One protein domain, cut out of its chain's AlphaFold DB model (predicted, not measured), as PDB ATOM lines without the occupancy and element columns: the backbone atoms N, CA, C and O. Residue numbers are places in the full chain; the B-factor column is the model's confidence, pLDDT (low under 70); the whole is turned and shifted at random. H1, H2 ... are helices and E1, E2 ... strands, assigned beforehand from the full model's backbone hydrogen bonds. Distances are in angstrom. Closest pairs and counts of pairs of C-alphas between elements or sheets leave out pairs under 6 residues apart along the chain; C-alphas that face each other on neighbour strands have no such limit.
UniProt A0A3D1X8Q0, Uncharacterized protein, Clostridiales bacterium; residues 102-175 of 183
ATOM      1  N   THR A 102     216.919 177.060 165.852       95.62
ATOM      2  CA  THR A 102     215.887 176.713 164.873       95.62
ATOM      3  C   THR A 102     216.098 177.495 163.576       95.62
ATOM      4  O   THR A 102     216.571 178.632 163.596       95.62
ATOM      5  N   TYR A 103     215.631 176.957 162.446       93.12
ATOM      6  CA  TYR A 103     215.684 177.642 161.146       93.12
ATOM      7  C   TYR A 103     215.181 179.101 161.194       93.12
ATOM      8  O   TYR A 103     215.728 180.001 160.558       93.12
ATOM      9  N   ARG A 104     214.128 179.366 161.981       91.44
ATOM     10  CA  ARG A 104     213.574 180.721 162.141       91.44
ATOM     11  C   ARG A 104     214.508 181.650 162.912       91.44
ATOM     12  O   ARG A 104     214.599 182.822 162.560       91.44
ATOM     13  N   GLU A 105     215.153 181.146 163.957       95.25
ATOM     14  CA  GLU A 105     216.127 181.893 164.757       95.25
ATOM     15  C   GLU A 105     217.369 182.210 163.928       95.25
ATOM     16  O   GLU A 105     217.730 183.381 163.813       95.25
ATOM     17  N   GLN A 106     217.926 181.199 163.254       95.81
ATOM     18  CA  GLN A 106     219.050 181.329 162.326       95.81
ATOM     19  C   GLN A 106     218.804 182.435 161.299       95.81
ATOM     20  O   GLN A 106     219.587 183.381 161.182       95.81
ATOM     21  N   ARG A 107     217.661 182.375 160.607       93.69
ATOM     22  CA  ARG A 107     217.319 183.334 159.555       93.69
ATOM     23  C   ARG A 107     217.067 184.744 160.082       93.69
ATOM     24  O   ARG A 107     217.398 185.714 159.403       93.69
ATOM     25  N   THR A 108     216.466 184.887 161.264       94.88
ATOM     26  CA  THR A 108     216.283 186.202 161.896       94.88
ATOM     27  C   THR A 108     217.628 186.806 162.299       94.88
ATOM     28  O   THR A 108     217.854 187.983 162.026       94.88
ATOM     29  N   LEU A 109     218.530 186.004 162.864       96.06
ATOM     30  CA  LEU A 109     219.865 186.431 163.278       96.06
ATOM     31  C   LEU A 109     220.735 186.820 162.073       96.06
ATOM     32  O   LEU A 109     221.289 187.915 162.050       96.06
ATOM     33  N   ALA A 110     220.751 185.994 161.024       95.75
ATOM     34  CA  ALA A 110     221.491 186.252 159.789       95.75
ATOM     35  C   ALA A 110     221.016 187.513 159.052       95.75
ATOM     36  O   ALA A 110     221.831 188.337 158.638       95.75
ATOM     37  N   LYS A 111     219.695 187.719 158.937       95.00
ATOM     38  CA  LYS A 111     219.137 188.944 158.339       95.00
ATOM     39  C   LYS A 111     219.477 190.188 159.152       95.00
ATOM     40  O   LYS A 111     219.799 191.216 158.563       95.00
ATOM     41  N   HIS A 112     219.388 190.104 160.479       96.12
ATOM     42  CA  HIS A 112     219.652 191.257 161.333       96.12
ATOM     43  C   HIS A 112     221.132 191.637 161.344       96.12
ATOM     44  O   HIS A 112     221.443 192.818 161.337       96.12
ATOM     45  N   LEU A 113     222.037 190.657 161.302       95.88
ATOM     46  CA  LEU A 113     223.485 190.895 161.314       95.88
ATOM     47  C   LEU A 113     224.104 191.053 159.916       95.88
ATOM     48  O   LEU A 113     225.244 191.493 159.806       95.88
ATOM     49  N   GLY A 114     223.371 190.741 158.845       95.38
ATOM     50  CA  GLY A 114     223.826 190.951 157.470       95.38
ATOM     51  C   GLY A 114     224.786 189.873 156.962       95.38
ATOM     52  O   GLY A 114     225.826 190.183 156.384       95.38
ATOM     53  N   PHE A 115     224.441 188.598 157.142       95.88
ATOM     54  CA  PHE A 115     225.183 187.479 156.552       95.88
ATOM     55  C   PHE A 115     224.242 186.404 155.992       95.88
ATOM     56  O   PHE A 115     223.028 186.447 156.197       95.88
ATOM     57  N   CYS A 116     224.785 185.460 155.226       92.88
ATOM     58  CA  CYS A 116     224.028 184.325 154.703       92.88
ATOM     59  C   CYS A 116     223.894 183.217 155.755       92.88
ATOM     60  O   CYS A 116     224.894 182.709 156.241       92.88
ATOM     61  N   ASP A 117     222.671 182.783 156.044       91.44
ATOM     62  CA  ASP A 117     222.358 181.732 157.022       91.44
ATOM     63  C   ASP A 117     222.911 180.340 156.671       91.44
ATOM     64  O   ASP A 117     223.010 179.489 157.546       91.44
ATOM     65  N   SER A 118     223.290 180.102 155.412       88.88
ATOM     66  CA  SER A 118     223.857 178.820 154.964       88.88
ATOM     67  C   SER A 118     225.378 178.849 154.823       88.88
ATOM     68  O   SER A 118     226.058 177.971 155.340       88.88
ATOM     69  N   CYS A 119     225.932 179.850 154.132       90.38
ATOM     70  CA  CYS A 119     227.371 179.914 153.849       90.38
ATOM     71  C   CYS A 119     228.140 180.929 154.700       90.38
ATOM     72  O   CYS A 119     229.342 181.084 154.510       90.38
ATOM     73  N   TRP A 120     227.459 181.667 155.584       91.75
ATOM     74  CA  TRP A 120     228.044 182.664 156.493       91.75
ATOM     75  C   TRP A 120     228.795 183.817 155.819       91.75
ATOM     76  O   TRP A 120     229.397 184.659 156.483       91.75
ATOM     77  N   SER A 121     228.717 183.907 154.491       92.88
ATOM     78  CA  SER A 121     229.277 185.021 153.743       92.88
ATOM     79  C   SER A 121     228.550 186.312 154.105       92.88
ATOM     80  O   SER A 121     227.320 186.370 154.127       92.88
ATOM     81  N   THR A 122     229.317 187.376 154.312       95.12
ATOM     82  CA  THR A 122     228.816 188.749 154.464       95.12
ATOM     83  C   THR A 122     228.593 189.434 153.116       95.12
ATOM     84  O   THR A 122     228.152 190.580 153.058       95.12
ATOM     85  N   LYS A 123     228.892 188.746 152.008       95.25
ATOM     86  CA  LYS A 123     228.703 189.226 150.634       95.25
ATOM     87  C   LYS A 123     227.848 188.249 149.836       95.25
ATOM     88  O   LYS A 123     227.980 187.034 149.977       95.25
ATOM     89  N   LYS A 124     227.008 188.776 148.953       92.06
ATOM     90  CA  LYS A 124     226.234 187.996 147.983       92.06
ATOM     91  C   LYS A 124     226.728 188.269 146.569       92.06
ATOM     92  O   LYS A 124     227.012 189.416 146.229       92.06
ATOM     93  N   ALA A 125     226.802 187.217 145.764       91.75
ATOM     94  CA  ALA A 125     227.074 187.323 144.339       91.75
ATOM     95  C   ALA A 125     225.817 187.820 143.609       91.75
ATOM     96  O   ALA A 125     224.715 187.319 143.845       91.75
ATOM     97  N   ILE A 126     225.977 188.808 142.735       92.25
ATOM     98  CA  ILE A 126     224.932 189.337 141.863       92.25
ATOM     99  C   ILE A 126     225.491 189.370 140.447       92.25
ATOM    100  O   ILE A 126     226.603 189.837 140.224       92.25
ATOM    101  N   LEU A 127     224.711 188.877 139.492       92.56
ATOM    102  CA  LEU A 127     225.032 189.012 138.079       92.56
ATOM    103  C   LEU A 127     224.600 190.395 137.605       92.56
ATOM    104  O   LEU A 127     223.411 190.724 137.641       92.56
ATOM    105  N   LYS A 128     225.560 191.198 137.153       89.94
ATOM    106  CA  LYS A 128     225.313 192.520 136.587       89.94
ATOM    107  C   LYS A 128     226.047 192.619 135.259       89.94
ATOM    108  O   LYS A 128     227.255 192.447 135.197       89.94
ATOM    109  N   ASN A 129     225.298 192.841 134.180       86.56
ATOM    110  CA  ASN A 129     225.829 192.940 132.815       86.56
ATOM    111  C   ASN A 129     226.679 191.731 132.358       86.56
ATOM    112  O   ASN A 129     227.556 191.881 131.517       86.56
ATOM    113  N   GLY A 130     226.412 190.533 132.892       89.81
ATOM    114  CA  GLY A 130     227.161 189.311 132.567       89.81
ATOM    115  C   GLY A 130     228.389 189.051 133.447       89.81
ATOM    116  O   GLY A 130     228.951 187.962 133.370       89.81
ATOM    117  N   GLU A 131     228.757 189.983 134.328       90.12
ATOM    118  CA  GLU A 131     229.839 189.818 135.303       90.12
ATOM    119  C   GLU A 131     229.286 189.517 136.706       90.12
ATOM    120  O   GLU A 131     228.188 189.946 137.075       90.12
ATOM    121  N   VAL A 132     230.042 188.744 137.494       92.56
ATOM    122  CA  VAL A 132     229.698 188.418 138.886       92.56
ATOM    123  C   VAL A 132     230.287 189.481 139.810       92.56
ATOM    124  O   VAL A 132     231.494 189.527 140.030       92.56
ATOM    125  N   GLU A 133     229.423 190.298 140.406       93.31
ATOM    126  CA  GLU A 133     229.796 191.271 141.432       93.31
ATOM    127  C   GLU A 133     229.440 190.747 142.831       93.31
ATOM    128  O   GLU A 133     228.347 190.228 143.060       93.31
ATOM    129  N   TYR A 134     230.338 190.919 143.804       93.38
ATOM    130  CA  TYR A 134     230.077 190.579 145.207       93.38
ATOM    131  C   TYR A 134     229.707 191.828 146.003       93.38
ATOM    132  O   TYR A 134     230.558 192.671 146.287       93.38
ATOM    133  N   ILE A 135     228.445 191.927 146.414       93.69
ATOM    134  CA  ILE A 135     227.912 193.076 147.158       93.69
ATOM    135  C   ILE A 135     227.714 192.686 148.629       93.69
ATOM    136  O   ILE A 135     227.213 191.588 148.890       93.69
ATOM    137  N   PRO A 136     228.065 193.545 149.606       95.31
ATOM    138  CA  PRO A 136     227.789 193.275 151.014       95.31
ATOM    139  C   PRO A 136     226.291 193.062 151.270       95.31
ATOM    140  O   PRO A 136     225.430 193.754 150.716       95.31
ATOM    141  N   ILE A 137     225.979 192.092 152.125       94.50
ATOM    142  CA  ILE A 137     224.628 191.844 152.613       94.50
ATOM    143  C   ILE A 137     224.336 192.907 153.668       94.50
ATOM    144  O   ILE A 137     225.020 193.003 154.682       94.50
ATOM    145  N   LYS A 138     223.331 193.744 153.409       94.50
ATOM    146  CA  LYS A 138     222.940 194.792 154.348       94.50
ATOM    147  C   LYS A 138     222.201 194.174 155.543       94.50
ATOM    148  O   LYS A 138     221.251 193.422 155.306       94.50
ATOM    149  N   PRO A 139     222.600 194.500 156.784       95.81
ATOM    150  CA  PRO A 139     221.793 194.263 157.976       95.81
ATOM    151  C   PRO A 139     220.378 194.821 157.798       95.81
ATOM    152  O   PRO A 139     220.218 195.920 157.263       95.81
ATOM    153  N   MET A 140     219.367 194.071 158.231       94.75
ATOM    154  CA  MET A 140     217.964 194.498 158.197       94.75
ATOM    155  C   MET A 140     217.481 194.913 159.587       94.75
ATOM    156  O   MET A 140     217.846 194.294 160.593       94.75
ATOM    157  N   THR A 141     216.599 195.908 159.658       95.44
ATOM    158  CA  THR A 141     215.944 196.281 160.922       95.44
ATOM    159  C   THR A 141     214.910 195.226 161.340       95.44
ATOM    160  O   THR A 141     214.447 194.420 160.528       95.44
ATOM    161  N   PHE A 142     214.501 195.207 162.614       94.69
ATOM    162  CA  PHE A 142     213.472 194.261 163.073       94.69
ATOM    163  C   PHE A 142     212.111 194.472 162.398       94.69
ATOM    164  O   PHE A 142     211.382 193.498 162.189       94.69
ATOM    165  N   GLU A 143     211.798 195.711 162.015       92.31
ATOM    166  CA  GLU A 143     210.611 196.068 161.236       92.31
ATOM    167  C   GLU A 143     210.658 195.419 159.848       92.31
ATOM    168  O   GLU A 143     209.755 194.666 159.476       92.31
ATOM    169  N   GLU A 144     211.753 195.607 159.109       92.12
ATOM    170  CA  GLU A 144     211.954 195.004 157.786       92.12
ATOM    171  C   GLU A 144     211.952 193.468 157.848       92.12
ATOM    172  O   GLU A 144     211.370 192.783 156.997       92.12
ATOM    173  N   ILE A 145     212.566 192.897 158.889       91.25
ATOM    174  CA  ILE A 145     212.541 191.452 159.134       91.25
ATOM    175  C   ILE A 145     211.107 190.990 159.383       91.25
ATOM    176  O   ILE A 145     210.698 189.977 158.808       91.25
ATOM    177  N   SER A 146     210.339 191.720 160.195       89.44
ATOM    178  CA  SER A 146     208.938 191.405 160.474       89.44
ATOM    179  C   SER A 146     208.110 191.394 159.191       89.44
ATOM    180  O   SER A 146     207.447 190.395 158.904       89.44
ATOM    181  N   HIS A 147     208.238 192.437 158.365       87.56
ATOM    182  CA  HIS A 147     207.572 192.524 157.066       87.56
ATOM    183  C   HIS A 147     207.962 191.366 156.138       87.56
ATOM    184  O   HIS A 147     207.090 190.685 155.601       87.56
ATOM    185  N   SER A 148     209.260 191.072 156.002       83.44
ATOM    186  CA  SER A 148     209.757 190.009 155.111       83.44
ATOM    187  C   SER A 148     209.417 188.585 155.564       83.44
ATOM    188  O   SER A 148     209.542 187.644 154.782       83.44
ATOM    189  N   SER A 149     209.054 188.402 156.835       79.50
ATOM    190  CA  SER A 149     208.689 187.104 157.414       79.50
ATOM    191  C   SER A 149     207.206 186.999 157.769       79.50
ATOM    192  O   SER A 149     206.808 186.031 158.416       79.50
ATOM    193  N   SER A 150     206.400 187.981 157.346       77.81
ATOM    194  CA  SER A 150     204.963 188.071 157.632       77.81
ATOM    195  C   SER A 150     204.642 187.909 159.125       77.81
ATOM    196  O   SER A 150     203.646 187.290 159.506       77.81
ATOM    197  N   ARG A 151     205.515 188.431 159.997       76.25
ATOM    198  CA  ARG A 151     205.308 188.408 161.448       76.25
ATOM    199  C   ARG A 151     204.277 189.456 161.850       76.25
ATOM    200  O   ARG A 151     204.074 190.461 161.178       76.25
ATOM    201  N   LYS A 152     203.642 189.212 162.999       73.31
ATOM    202  CA  LYS A 152     202.624 190.105 163.568       73.31
ATOM    203  C   LYS A 152     203.202 191.436 164.066       73.31
ATOM    204  O   LYS A 152     202.453 192.401 164.148       73.31
ATOM    205  N   SER A 153     204.489 191.479 164.430       85.50
ATOM    206  CA  SER A 153     205.166 192.690 164.904       85.50
ATOM    207  C   SER A 153     206.694 192.594 164.835       85.50
ATOM    208  O   SER A 153     207.281 191.511 164.927       85.50
ATOM    209  N   ASP A 154     207.321 193.763 164.756       88.19
ATOM    210  CA  ASP A 154     208.744 194.033 164.978       88.19
ATOM    211  C   ASP A 154     209.259 193.438 166.304       88.19
ATOM    212  O   ASP A 154     210.240 192.691 166.309       88.19
ATOM    213  N   LYS A 155     208.528 193.639 167.407       91.81
ATOM    214  CA  LYS A 155     208.871 193.107 168.738       91.81
ATOM    215  C   LYS A 155     208.974 191.586 168.759       91.81
ATOM    216  O   LYS A 155     209.727 191.018 169.547       91.81
ATOM    217  N   ALA A 156     208.210 190.889 167.915       89.38
ATOM    218  CA  ALA A 156     208.322 189.439 167.809       89.38
ATOM    219  C   ALA A 156     209.647 189.020 167.147       89.38
ATOM    220  O   ALA A 156     210.239 188.017 167.554       89.38
ATOM    221  N   SER A 157     210.114 189.764 166.138       91.81
ATOM    222  CA  SER A 157     211.434 189.568 165.516       91.81
ATOM    223  C   SER A 157     212.555 189.822 166.516       91.81
ATOM    224  O   SER A 157     213.420 188.965 166.676       91.81
ATOM    225  N   GLU A 158     212.481 190.937 167.239       94.69
ATOM    226  CA  GLU A 158     213.457 191.323 168.261       94.69
ATOM    227  C   GLU A 158     213.577 190.265 169.369       94.69
ATOM    228  O   GLU A 158     214.666 189.773 169.662       94.69
ATOM    229  N   ARG A 159     212.449 189.811 169.930       94.56
ATOM    230  CA  ARG A 159     212.450 188.733 170.935       94.56
ATOM    231  C   ARG A 159     213.086 187.452 170.411       94.56
ATOM    232  O   ARG A 159     213.811 186.788 171.146       94.56
ATOM    233  N   THR A 160     212.818 187.098 169.153       94.62
ATOM    234  CA  THR A 160     213.419 185.902 168.539       94.62
ATOM    235  C   THR A 160     214.928 186.051 168.423       94.62
ATOM    236  O   THR A 160     215.648 185.102 168.711       94.62
ATOM    237  N   PHE A 161     215.402 187.235 168.038       96.06
ATOM    238  CA  PHE A 161     216.823 187.534 167.931       96.06
ATOM    239  C   PHE A 161     217.544 187.384 169.279       96.06
ATOM    240  O   PHE A 161     218.488 186.606 169.377       96.06
ATOM    241  N   TYR A 162     217.061 188.042 170.336       97.31
ATOM    242  CA  TYR A 162     217.700 187.943 171.653       97.31
ATOM    243  C   TYR A 162     217.594 186.544 172.267       97.31
ATOM    244  O   TYR A 162     218.547 186.071 172.876       97.31
ATOM    245  N   THR A 163     216.478 185.839 172.051       96.88
ATOM    246  CA  THR A 163     216.351 184.434 172.480       96.88
ATOM    247  C   THR A 163     217.381 183.544 171.779       96.88
ATOM    248  O   THR A 163     217.948 182.651 172.403       96.88
ATOM    249  N   ALA A 164     217.641 183.788 170.492       97.00
ATOM    250  CA  ALA A 164     218.656 183.061 169.741       97.00
ATOM    251  C   ALA A 164     220.066 183.338 170.280       97.00
ATOM    252  O   ALA A 164     220.825 182.398 170.495       97.00
ATOM    253  N   LEU A 165     220.396 184.603 170.564       96.56
ATOM    254  CA  LEU A 165     221.682 184.961 171.170       96.56
ATOM    255  C   LEU A 165     221.887 184.292 172.529       96.56
ATOM    256  O   LEU A 165     222.951 183.732 172.771       96.56
ATOM    257  N   GLU A 166     220.866 184.290 173.384       96.56
ATOM    258  CA  GLU A 166     220.955 183.664 174.703       96.56
ATOM    259  C   GLU A 166     221.166 182.147 174.599       96.56
ATOM    260  O   GLU A 166     221.987 181.576 175.312       96.56
ATOM    261  N   LYS A 167     220.488 181.486 173.653       95.94
ATOM    262  CA  LYS A 167     220.715 180.062 173.361       95.94
ATOM    263  C   LYS A 167     222.136 179.793 172.880       95.94
ATOM    264  O   LYS A 167     222.743 178.824 173.328       95.94
ATOM    265  N   MET A 168     222.653 180.627 171.975       95.25
ATOM    266  CA  MET A 168     224.023 180.487 171.485       95.25
ATOM    267  C   MET A 168     225.027 180.665 172.621       95.25
ATOM    268  O   MET A 168     225.911 179.831 172.784       95.25
ATOM    269  N   LYS A 169     224.853 181.707 173.439       93.19
ATOM    270  CA  LYS A 169     225.697 181.983 174.602       93.19
ATOM    271  C   LYS A 169     225.710 180.801 175.569       93.19
ATOM    272  O   LYS A 169     226.777 180.284 175.876       93.19
ATOM    273  N   LYS A 170     224.530 180.319 175.961       93.06
ATOM    274  CA  LYS A 170     224.393 179.163 176.848       93.06
ATOM    275  C   LYS A 170     225.084 177.920 176.280       93.06
ATOM    276  O   LYS A 170     225.778 177.225 177.010       93.06
ATOM    277  N   HIS A 171     224.943 177.662 174.978       91.44
ATOM    278  CA  HIS A 171     225.622 176.533 174.340       91.44
ATOM    279  C   HIS A 171     227.146 176.648 174.422       91.44
ATOM    280  O   HIS A 171     227.818 175.655 174.663       91.44
ATOM    281  N   ILE A 172     227.684 177.848 174.219       90.81
ATOM    282  CA  ILE A 172     229.125 178.097 174.260       90.81
ATOM    283  C   ILE A 172     229.668 177.958 175.690       90.81
ATOM    284  O   ILE A 172     230.726 177.366 175.875       90.81
ATOM    285  N   GLU A 173     228.937 178.450 176.692       88.38
ATOM    286  CA  GLU A 173     229.312 178.341 178.110       88.38
ATOM    287  C   GLU A 173     229.252 176.893 178.627       88.38
ATOM    288  O   GLU A 173     230.105 176.478 179.408       88.38
ATOM    289  N   GLU A 174     228.263 176.109 178.186       87.25
ATOM    290  CA  GLU A 174     228.093 174.706 178.593       87.25
ATOM    291  C   GLU A 174     229.018 173.732 177.842       87.25
ATOM    292  O   GLU A 174     229.243 172.614 178.307       87.25
ATOM    293  N   ASN A 175     229.540 174.115 176.673       81.19
ATOM    294  CA  ASN A 175     230.367 173.235 175.855       81.19
ATOM    295  C   ASN A 175     231.811 173.195 176.380       81.19
ATOM    296  O   ASN A 175     232.534 174.190 176.323       81.19
TER     297      ASN A 175
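What this domain is: This is residues 102 to 175 of the 183 residues of an uncharacterized protein of Clostridiales bacterium (UniProt A0A3D1X8Q0). Three helices cross one another at large angles, with H1 packed on the long H3 and the short H2 making a corner with the first part of H3; a two-stranded hairpin, E1 and E2, reaches away from them as an arm along the longest axis. At the other end, residues 168 to 175, of which 168 to 174 belong to H3, stick out. The printed part has 74 residues, with three named helices and two named strands in the order H1, E1, E2, H2, H3, and its class is mixed, helices and strands. The sheet, E1 - E2, is antiparallel; the whole is loose and flat, with a radius of gyration of the C-alphas of 14.5 A and spans of 46 by 34 by 16 A.

How they stand to each other: Begin at H1, residues 103 to 113, which touches residues 157 to 164 alone of H3, residues 154 to 174. Look there at the closest C-alphas, of Leu 109 and Phe 161, 5.7 A apart; the lines are about perpendicular, at 79 degrees. Go on to the hairpin of E1, residues 123 to 128, and E2, residues 131 to 136, where N 126 and O 133 are within hydrogen-bond range at 2.8 A. E1 and H3 are apart, as are E2 and H3. Next comes H2, residues 142 to 148, which touches H1 at a steep tilt of 57 degrees, opposite ways; the closest C-alphas, of Thr 108 and Ile 145, are 7.0 A apart. H2 touches residues 154 to 158 alone of H3, closest at the C-alphas of Glu 143 and Asp 154, 4.7 A; at 72 degrees they are only just about perpendicular. In H1, H2 and H3 every O i to N i+4 pair is within hydrogen-bond range.

Where its parts are: Find C-alpha 103 at (215.684, 177.642, 161.146); from there H1 runs 15.4 A to C-alpha 113. E1 is 14.8 A long, E2 16.2 A and H2 9.8 A. H3 runs 30.5 A from C-alpha 154 at (208.744, 194.033, 164.978) to C-alpha 174 at (228.093, 174.706, 178.593).

The domain as a whole: The two C-alphas farthest apart are those of Asn 129 and Glu 174, 49.3 A. The printed part has no cut, and no link is long. The mean pLDDT of the printed part is 91.9, and no printed residue is under 70.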